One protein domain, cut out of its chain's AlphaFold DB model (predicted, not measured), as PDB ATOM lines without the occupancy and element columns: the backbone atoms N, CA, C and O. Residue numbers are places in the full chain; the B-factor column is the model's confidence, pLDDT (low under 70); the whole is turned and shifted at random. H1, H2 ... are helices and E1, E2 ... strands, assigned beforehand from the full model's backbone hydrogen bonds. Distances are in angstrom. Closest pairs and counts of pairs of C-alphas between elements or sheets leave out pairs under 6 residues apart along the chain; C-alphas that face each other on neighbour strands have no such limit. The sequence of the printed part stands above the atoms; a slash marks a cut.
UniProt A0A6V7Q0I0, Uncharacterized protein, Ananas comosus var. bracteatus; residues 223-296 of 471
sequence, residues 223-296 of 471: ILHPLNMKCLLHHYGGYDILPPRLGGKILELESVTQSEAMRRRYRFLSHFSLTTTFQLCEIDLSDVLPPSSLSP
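Overview. This is residues 223 to 296 of the 471 residues of an uncharacterized protein of Ananas comosus var. bracteatus (UniProt A0A6V7Q0I0). What shape is it? A long two-stranded antiparallel ribbon, E1 and E2, has H1 packed by E2 through residues 226 to 229; H3 packs on H1, and H2 lies towards the ribbon's other end. What builds it? The 74 printed residues, under half in named elements, hold H1, E1, H2, E2, H3 in order: mixed, three helices and two strands. It is only just compact, close to loose, radius of gyration of the C-alphas 13.5 A, spanning 38 by 25 by 23 A.

Arrangement. How do the strands pair? E1, residues 250 to 257, and E2, residues 277 to 283, are antiparallel; N 254 and O 280, 2.9 A apart, are within hydrogen-bond range. And the helices? H1, residues 226 to 236, touches H3, residues 291 to 294; their closest C-alphas, His 235 and Ser 293, are 5.6 A apart. H2, residues 260 to 263, is apart from both. In H1 every O i to N i+4 pair is within hydrogen-bond range; H2 and H3 are too short for such pairs.

Along the chain. How long are they? E1 spans 20.1 A, E2 19.2 A, H1 15.1 A. Where are anchors? C-alpha 226 is at (139.842, 99.936, 62.526), C-alpha 294 at (152.957, 104.128, 61.721).

Size, cuts and confidence. Any cut? The printed part has no cut; H1 to E1 and H2 to E2 are long links. Low confidence? No printed residue is under 70.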
ATOM      1  N   ILE A 223     134.309 102.347  70.381       90.81
ATOM      2  CA  ILE A 223     135.126 101.248  69.853       90.81
ATOM      3  C   ILE A 223     136.316 101.838  69.103       90.81
ATOM      4  O   ILE A 223     136.162 102.804  68.356       90.81
ATOM      5  N   LEU A 224     137.507 101.261  69.260       91.44
ATOM      6  CA  LEU A 224     138.688 101.755  68.549       91.44
ATOM      7  C   LEU A 224     138.513 101.641  67.024       91.44
ATOM      8  O   LEU A 224     138.214 100.570  66.490       91.44
ATOM      9  N   HIS A 225     138.747 102.743  66.314       91.38
ATOM     10  CA  HIS A 225     138.598 102.805  64.864       91.38
ATOM     11  C   HIS A 225     139.531 101.792  64.142       91.38
ATOM     12  O   HIS A 225     140.716 101.710  64.478       91.38
ATOM     13  N   PRO A 226     139.070 101.038  63.116       89.38
ATOM     14  CA  PRO A 226     139.842  99.936  62.526       89.38
ATOM     15  C   PRO A 226     141.221 100.282  61.945       89.38
ATOM     16  O   PRO A 226     142.059  99.391  61.837       89.38
ATOM     17  N   LEU A 227     141.495 101.541  61.576       89.00
ATOM     18  CA  LEU A 227     142.851 101.960  61.178       89.00
ATOM     19  C   LEU A 227     143.838 101.834  62.345       89.00
ATOM     20  O   LEU A 227     144.929 101.302  62.174       89.00
ATOM     21  N   ASN A 228     143.422 102.239  63.541       90.31
ATOM     22  CA  ASN A 228     144.242 102.185  64.743       90.31
ATOM     23  C   ASN A 228     144.516 100.738  65.157       90.31
ATOM     24  O   ASN A 228     145.644 100.413  65.519       90.31
ATOM     25  N   MET A 229     143.524  99.852  65.013       89.06
ATOM     26  CA  MET A 229     143.730  98.415  65.208       89.06
ATOM     27  C   MET A 229     144.791  97.856  64.241       89.06
ATOM     28  O   MET A 229     145.663  97.111  64.675       89.06
ATOM     29  N   LYS A 230     144.800  98.259  62.957       88.38
ATOM     30  CA  LYS A 230     145.876  97.864  62.019       88.38
ATOM     31  C   LYS A 230     147.251  98.387  62.453       88.38
ATOM     32  O   LYS A 230     148.217  97.636  62.378       88.38
ATOM     33  N   CYS A 231     147.344  99.641  62.904       88.12
ATOM     34  CA  CYS A 231     148.599 100.222  63.392       88.12
ATOM     35  C   CYS A 231     149.152  99.441  64.596       88.12
ATOM     36  O   CYS A 231     150.343  99.134  64.631       88.12
ATOM     37  N   LEU A 232     148.284  99.076  65.547       88.19
ATOM     38  CA  LEU A 232     148.646  98.260  66.710       88.19
ATOM     39  C   LEU A 232     149.082  96.852  66.286       88.19
ATOM     40  O   LEU A 232     150.171  96.425  66.656       88.19
ATOM     41  N   LEU A 233     148.299  96.156  65.455       88.56
ATOM     42  CA  LEU A 233     148.641  94.816  64.957       88.56
ATOM     43  C   LEU A 233     149.954  94.797  64.152       88.56
ATOM     44  O   LEU A 233     150.692  93.821  64.219       88.56
ATOM     45  N   HIS A 234     150.288  95.875  63.437       85.69
ATOM     46  CA  HIS A 234     151.563  96.004  62.723       85.69
ATOM     47  C   HIS A 234     152.778  96.196  63.656       85.69
ATOM     48  O   HIS A 234     153.898  95.876  63.269       85.69
ATOM     49  N   HIS A 235     152.578  96.704  64.876       86.50
ATOM     50  CA  HIS A 235     153.636  96.828  65.885       86.50
ATOM     51  C   HIS A 235     153.741  95.591  66.788       86.50
ATOM     52  O   HIS A 235     154.834  95.081  67.009       86.50
ATOM     53  N   TYR A 236     152.606  95.102  67.295       84.62
ATOM     54  CA  TYR A 236     152.536  94.004  68.265       84.62
ATOM     55  C   TYR A 236     152.445  92.608  67.617       84.62
ATOM     56  O   TYR A 236     152.559  91.604  68.311       84.62
ATOM     57  N   GLY A 237     152.258  92.513  66.296       78.75
ATOM     58  CA  GLY A 237     152.355  91.274  65.510       78.75
ATOM     59  C   GLY A 237     151.166  90.306  65.603       78.75
ATOM     60  O   GLY A 237     150.953  89.531  64.673       78.75
ATOM     61  N   GLY A 238     150.363  90.366  66.668       81.69
ATOM     62  CA  GLY A 238     149.191  89.511  66.880       81.69
ATOM     63  C   GLY A 238     148.199  90.112  67.877       81.69
ATOM     64  O   GLY A 238     148.468  91.157  68.471       81.69
ATOM     65  N   TYR A 239     147.043  89.465  68.057       83.44
ATOM     66  CA  TYR A 239     146.007  89.935  68.989       83.44
ATOM     67  C   TYR A 239     146.372  89.677  70.459       83.44
ATOM     68  O   TYR A 239     145.951  90.428  71.334       83.44
ATOM     69  N   ASP A 240     147.190  88.660  70.722       79.69
ATOM     70  CA  ASP A 240     147.538  88.165  72.065       79.69
ATOM     71  C   ASP A 240     148.620  89.006  72.763       79.69
ATOM     72  O   ASP A 240     148.824  88.900  73.969       79.69
ATOM     73  N   ILE A 241     149.310  89.859  71.997       84.88
ATOM     74  CA  ILE A 241     150.383  90.759  72.459       84.88
ATOM     75  C   ILE A 241     149.893  92.226  72.486       84.88
ATOM     76  O   ILE A 241     150.675  93.164  72.639       84.88
ATOM     77  N   LEU A 242     148.584  92.451  72.322       85.88
ATOM     78  CA  LEU A 242     147.970  93.774  72.427       85.88
ATOM     79  C   LEU A 242     147.927  94.247  73.897       85.88
ATOM     80  O   LEU A 242     147.557  93.468  74.777       85.88
ATOM     81  N   PRO A 243     148.262  95.518  74.194       84.50
ATOM     82  CA  PRO A 243     148.213  96.033  75.562       84.50
ATOM     83  C   PRO A 243     146.769  96.041  76.110       84.50
ATOM     84  O   PRO A 243     145.875  96.568  75.452       84.50
ATOM     85  N   PRO A 244     146.508  95.549  77.339       83.06
ATOM     86  CA  PRO A 244     145.146  95.409  77.875       83.06
ATOM     87  C   PRO A 244     144.456  96.746  78.192       83.06
ATOM     88  O   PRO A 244     143.256  96.781  78.460       83.06
ATOM     89  N   ARG A 245     145.201  97.857  78.179       86.06
ATOM     90  CA  ARG A 245     144.676  99.224  78.243       86.06
ATOM     91  C   ARG A 245     145.408 100.076  77.214       86.06
ATOM     92  O   ARG A 245     146.635 100.071  77.165       86.06
ATOM     93  N   LEU A 246     144.642 100.824  76.428       86.50
ATOM     94  CA  LEU A 246     145.125 101.767  75.427       86.50
ATOM     95  C   LEU A 246     144.613 103.164  75.787       86.50
ATOM     96  O   LEU A 246     143.443 103.321  76.128       86.50
ATOM     97  N   GLY A 247     145.479 104.170  75.696       85.25
ATOM     98  CA  GLY A 247     145.138 105.572  75.925       85.25
ATOM     99  C   GLY A 247     145.816 106.472  74.896       85.25
ATOM    100  O   GLY A 247     146.825 106.094  74.306       85.25
ATOM    101  N   GLY A 248     145.244 107.650  74.667       85.56
ATOM    102  CA  GLY A 248     145.732 108.634  73.703       85.56
ATOM    103  C   GLY A 248     144.698 109.737  73.484       85.56
ATOM    104  O   GLY A 248     143.609 109.706  74.059       85.56
ATOM    105  N   LYS A 249     145.029 110.727  72.653       88.81
ATOM    106  CA  LYS A 249     144.149 111.877  72.379       88.81
ATOM    107  C   LYS A 249     143.102 111.493  71.330       88.81
ATOM    108  O   LYS A 249     143.470 110.956  70.291       88.81
ATOM    109  N   ILE A 250     141.818 111.771  71.558       90.38
ATOM    110  CA  ILE A 250     140.772 111.518  70.551       90.38
ATOM    111  C   ILE A 250     140.903 112.553  69.420       90.38
ATOM    112  O   ILE A 250     140.989 113.753  69.678       90.38
ATOM    113  N   LEU A 251     140.942 112.080  68.172       87.31
ATOM    114  CA  LEU A 251     141.094 112.881  66.952       87.31
ATOM    115  C   LEU A 251     139.802 112.973  66.128       87.31
ATOM    116  O   LEU A 251     139.585 113.974  65.447       87.31
ATOM    117  N   GLU A 252     138.980 111.920  66.135       88.50
ATOM    118  CA  GLU A 252     137.689 111.859  65.438       88.50
ATOM    119  C   GLU A 252     136.769 110.829  66.104       88.50
ATOM    120  O   GLU A 252     137.240 109.847  66.682       88.50
ATOM    121  N   LEU A 253     135.459 111.047  65.993       89.69
ATOM    122  CA  LEU A 253     134.422 110.210  66.589       89.69
ATOM    123  C   LEU A 253     133.375 109.877  65.514       89.69
ATOM    124  O   LEU A 253     132.388 110.587  65.329       89.69
ATOM    125  N   GLU A 254     133.635 108.828  64.732       87.81
ATOM    126  CA  GLU A 254     132.806 108.449  63.581       87.81
ATOM    127  C   GLU A 254     131.575 107.663  64.072       87.81
ATOM    128  O   GLU A 254     131.662 106.474  64.382       87.81
ATOM    129  N   SER A 255     130.424 108.338  64.182       86.88
ATOM    130  CA  SER A 255     129.146 107.722  64.571       86.88
ATOM    131  C   SER A 255     128.585 106.842  63.448       86.88
ATOM    132  O   SER A 255     128.402 107.298  62.315       86.88
ATOM    133  N   VAL A 256     128.309 105.570  63.753       84.56
ATOM    134  CA  VAL A 256     127.883 104.546  62.789       84.56
ATOM    135  C   VAL A 256     126.648 103.806  63.303       84.56
ATOM    136  O   VAL A 256     126.621 103.274  64.410       84.56
ATOM    137  N   THR A 257     125.617 103.707  62.460       85.44
ATOM    138  CA  THR A 257     124.441 102.867  62.728       85.44
ATOM    139  C   THR A 257     124.660 101.442  62.217       85.44
ATOM    140  O   THR A 257     124.967 101.224  61.036       85.44
ATOM    141  N   GLN A 258     124.450 100.448  63.081       82.62
ATOM    142  CA  GLN A 258     124.592  99.034  62.756       82.62
ATOM    143  C   GLN A 258     123.503  98.586  61.769       82.62
ATOM    144  O   GLN A 258     122.352  98.333  62.118       82.62
ATOM    145  N   SER A 259     123.878  98.479  60.499       85.38
ATOM    146  CA  SER A 259     123.047  97.923  59.427       85.38
ATOM    147  C   SER A 259     123.529  96.524  59.048       85.38
ATOM    148  O   SER A 259     124.667  96.154  59.326       85.38
ATOM    149  N   GLU A 260     122.717  95.749  58.326       80.44
ATOM    150  CA  GLU A 260     123.118  94.407  57.870       80.44
ATOM    151  C   GLU A 260     124.420  94.443  57.035       80.44
ATOM    152  O   GLU A 260     125.264  93.555  57.127       80.44
ATOM    153  N   ALA A 261     124.639  95.521  56.271       83.81
ATOM    154  CA  ALA A 261     125.868  95.761  55.512       83.81
ATOM    155  C   ALA A 261     127.059  96.249  56.366       83.81
ATOM    156  O   ALA A 261     128.190  96.242  55.876       83.81
ATOM    157  N   MET A 262     126.837  96.692  57.607       84.44
ATOM    158  CA  MET A 262     127.894  96.985  58.584       84.44
ATOM    159  C   MET A 262     128.222  95.740  59.413       84.44
ATOM    160  O   MET A 262     129.392  95.368  59.453       84.44
ATOM    161  N   ARG A 263     127.217  94.994  59.898       84.38
ATOM    162  CA  ARG A 263     127.381  93.693  60.578       84.38
ATOM    163  C   ARG A 263     128.158  92.675  59.723       84.38
ATOM    164  O   ARG A 263     128.973  91.921  60.242       84.38
ATOM    165  N   ARG A 264     127.966  92.694  58.395       84.06
ATOM    166  CA  ARG A 264     128.738  91.889  57.419       84.06
ATOM    167  C   ARG A 264     130.185  92.368  57.189       84.06
ATOM    168  O   ARG A 264     130.984  91.586  56.688       84.06
ATOM    169  N   ARG A 265     130.519  93.634  57.482       84.00
ATOM    170  CA  ARG A 265     131.871  94.215  57.300       84.00
ATOM    171  C   ARG A 265     132.691  94.188  58.589       84.00
ATOM    172  O   ARG A 265     133.862  93.833  58.558       84.00
ATOM    173  N   TYR A 266     132.068  94.521  59.713       83.00
ATOM    174  CA  TYR A 266     132.644  94.446  61.052       83.00
ATOM    175  C   TYR A 266     132.037  93.248  61.784       83.00
ATOM    176  O   TYR A 266     131.215  93.400  62.683       83.00
ATOM    177  N   ARG A 267     132.431  92.037  61.368       83.81
ATOM    178  CA  ARG A 267     131.932  90.770  61.933       83.81
ATOM    179  C   ARG A 267     132.201  90.650  63.440       83.81
ATOM    180  O   ARG A 267     131.372  90.089  64.143       83.81
ATOM    181  N   PHE A 268     133.282  91.256  63.933       83.69
ATOM    182  CA  PHE A 268     133.586  91.379  65.362       83.69
ATOM    183  C   PHE A 268     132.529  92.169  66.153       83.69
ATOM    184  O   PHE A 268     132.292  91.880  67.320       83.69
ATOM    185  N   LEU A 269     131.823  93.099  65.501       84.00
ATOM    186  CA  LEU A 269     130.741  93.900  66.082       84.00
ATOM    187  C   LEU A 269     129.350  93.283  65.857       84.00
ATOM    188  O   LEU A 269     128.338  93.964  66.022       84.00
ATOM    189  N   SER A 270     129.259  92.007  65.452       81.31
ATOM    190  CA  SER A 270     127.959  91.380  65.177       81.31
ATOM    191  C   SER A 270     127.116  91.078  66.413       81.31
ATOM    192  O   SER A 270     125.959  90.711  66.247       81.31
ATOM    193  N   HIS A 271     127.684  91.245  67.609       80.06
ATOM    194  CA  HIS A 271     126.987  91.164  68.891       80.06
ATOM    195  C   HIS A 271     126.072  92.375  69.159       80.06
ATOM    196  O   HIS A 271     125.176  92.275  69.987       80.06
ATOM    197  N   PHE A 272     126.243  93.501  68.453       82.31
ATOM    198  CA  PHE A 272     125.273  94.598  68.500       82.31
ATOM    199  C   PHE A 272     124.065  94.318  67.610       82.31
ATOM    200  O   PHE A 272     124.223  93.888  66.457       82.31
ATOM    201  N   SER A 273     122.879  94.635  68.127       80.00
ATOM    202  CA  SER A 273     121.589  94.600  67.438       80.00
ATOM    203  C   SER A 273     121.587  95.429  66.148       80.00
ATOM    204  O   SER A 273     122.361  96.376  65.964       80.00
ATOM    205  N   LEU A 274     120.694  95.101  65.216       79.81
ATOM    206  CA  LEU A 274     120.429  95.983  64.082       79.81
ATOM    207  C   LEU A 274     119.823  97.300  64.587       79.81
ATOM    208  O   LEU A 274     119.000  97.316  65.491       79.81
ATOM    209  N   THR A 275     120.213  98.406  63.957       77.56
ATOM    210  CA  THR A 275     119.916  99.797  64.351       77.56
ATOM    211  C   THR A 275     120.625 100.323  65.607       77.56
ATOM    212  O   THR A 275     120.437 101.495  65.936       77.56
ATOM    213  N   THR A 276     121.515  99.550  66.246       81.88
ATOM    214  CA  THR A 276     122.385 100.068  67.321       81.88
ATOM    215  C   THR A 276     123.265 101.182  66.779       81.88
ATOM    216  O   THR A 276     123.946 101.000  65.766       81.88
ATOM    217  N   THR A 277     123.296 102.324  67.458       82.62
ATOM    218  CA  THR A 277     124.333 103.334  67.240       82.62
ATOM    219  C   THR A 277     125.575 103.001  68.073       82.62
ATOM    220  O   THR A 277     125.500 102.636  69.251       82.62
ATOM    221  N   PHE A 278     126.736 103.068  67.426       86.94
ATOM    222  CA  PHE A 278     128.051 102.922  68.047       86.94
ATOM    223  C   PHE A 278     129.018 103.929  67.423       86.94
ATOM    224  O   PHE A 278     128.775 104.426  66.321       86.94
ATOM    225  N   GLN A 279     130.110 104.251  68.112       89.00
ATOM    226  CA  GLN A 279     131.045 105.282  67.657       89.00
ATOM    227  C   GLN A 279     132.451 104.705  67.509       89.00
ATOM    228  O   GLN A 279     132.982 104.068  68.422       89.00
ATOM    229  N   LEU A 280     133.059 104.929  66.344       90.88
ATOM    230  CA  LEU A 280     134.439 104.546  66.069       90.88
ATOM    231  C   LEU A 280     135.374 105.698  66.448       90.88
ATOM    232  O   LEU A 280     135.407 106.736  65.789       90.88
ATOM    233  N   CYS A 281     136.141 105.495  67.515       90.94
ATOM    234  CA  CYS A 281     137.086 106.466  68.057       90.94
ATOM    235  C   CYS A 281     138.420 106.378  67.307       90.94
ATOM    236  O   CYS A 281     139.141 105.382  67.430       90.94
ATOM    237  N   GLU A 282     138.774 107.412  66.545       90.69
ATOM    238  CA  GLU A 282     140.138 107.581  66.045       90.69
ATOM    239  C   GLU A 282     140.969 108.276  67.128       90.69
ATOM    240  O   GLU A 282     140.653 109.386  67.548       90.69
ATOM    241  N   ILE A 283     142.018 107.602  67.596       90.06
ATOM    242  CA  ILE A 283     142.905 108.056  68.676       90.06
ATOM    243  C   ILE A 283     144.295 108.351  68.093       90.06
ATOM    244  O   ILE A 283     144.750 107.649  67.189       90.06
ATOM    245  N   ASP A 284     144.997 109.358  68.601       88.44
ATOM    246  CA  ASP A 284     146.412 109.554  68.299       88.44
ATOM    247  C   ASP A 284     147.248 108.439  68.945       88.44
ATOM    248  O   ASP A 284     147.274 108.294  70.168       88.44
ATOM    249  N   LEU A 285     147.916 107.640  68.111       84.62
ATOM    250  CA  LEU A 285     148.813 106.562  68.535       84.62
ATOM    251  C   LEU A 285     150.288 106.986  68.548       84.62
ATOM    252  O   LEU A 285     151.135 106.156  68.866       84.62
ATOM    253  N   SER A 286     150.616 108.240  68.222       82.88
ATOM    254  CA  SER A 286     152.006 108.729  68.157       82.88
ATOM    255  C   SER A 286     152.732 108.667  69.506       82.88
ATOM    256  O   SER A 286     153.948 108.504  69.541       82.88
ATOM    257  N   ASP A 287     151.979 108.752  70.608       81.25
ATOM    258  CA  ASP A 287     152.484 108.635  71.982       81.25
ATOM    259  C   ASP A 287     152.679 107.158  72.423       81.25
ATOM    260  O   ASP A 287     153.299 106.899  73.453       81.25
ATOM    261  N   VAL A 288     152.152 106.181  71.664       82.31
ATOM    262  CA  VAL A 288     152.107 104.739  72.017       82.31
ATOM    263  C   VAL A 288     152.915 103.863  71.051       82.31
ATOM    264  O   VAL A 288     153.458 102.836  71.453       82.31
ATOM    265  N   LEU A 289     152.990 104.243  69.773       83.25
ATOM    266  CA  LEU A 289     153.637 103.482  68.707       83.25
ATOM    267  C   LEU A 289     154.807 104.262  68.095       83.25
ATOM    268  O   LEU A 289     154.650 105.440  67.767       83.25
ATOM    269  N   PRO A 290     155.959 103.615  67.835       82.38
ATOM    270  CA  PRO A 290     157.072 104.272  67.170       82.38
ATOM    271  C   PRO A 290     156.697 104.664  65.725       82.38
ATOM    272  O   PRO A 290     155.966 103.933  65.043       82.38
ATOM    273  N   PRO A 291     157.241 105.777  65.194       80.19
ATOM    274  CA  PRO A 291     156.884 106.288  63.865       80.19
ATOM    275  C   PRO A 291     157.237 105.323  62.719       80.19
ATOM    276  O   PRO A 291     156.646 105.403  61.641       80.19
ATOM    277  N   SER A 292     158.145 104.370  62.951       78.19
ATOM    278  CA  SER A 292     158.423 103.248  62.047       78.19
ATOM    279  C   SER A 292     157.179 102.390  61.786       78.19
ATOM    280  O   SER A 292     156.864 102.114  60.628       78.19
ATOM    281  N   SER A 293     156.427 102.022  62.825       82.88
ATOM    282  CA  SER A 293     155.226 101.181  62.706       82.88
ATOM    283  C   SER A 293     154.006 101.936  62.181       82.88
ATOM    284  O   SER A 293     153.130 101.315  61.580       82.88
ATOM    285  N   LEU A 294     153.969 103.264  62.340       83.19
ATOM    286  CA  LEU A 294     152.957 104.128  61.721       83.19
ATOM    287  C   LEU A 294     153.218 104.361  60.222       83.19
ATOM    288  O   LEU A 294     152.274 104.633  59.477       83.19
ATOM    289  N   SER A 295     154.469 104.224  59.759       83.44
ATOM    290  CA  SER A 295     154.889 104.574  58.392       83.44
ATOM    291  C   SER A 295     154.029 104.005  57.243       83.44
ATOM    292  O   SER A 295     153.738 104.790  56.336       83.44
ATOM    293  N   PRO A 296     153.511 102.752  57.265       85.31
ATOM    294  CA  PRO A 296     152.669 102.236  56.176       85.31
ATOM    295  C   PRO A 296     151.270 102.870  56.132       85.31
ATOM    296  O   PRO A 296     150.598 102.836  55.103       85.31
TER     297      PRO A 296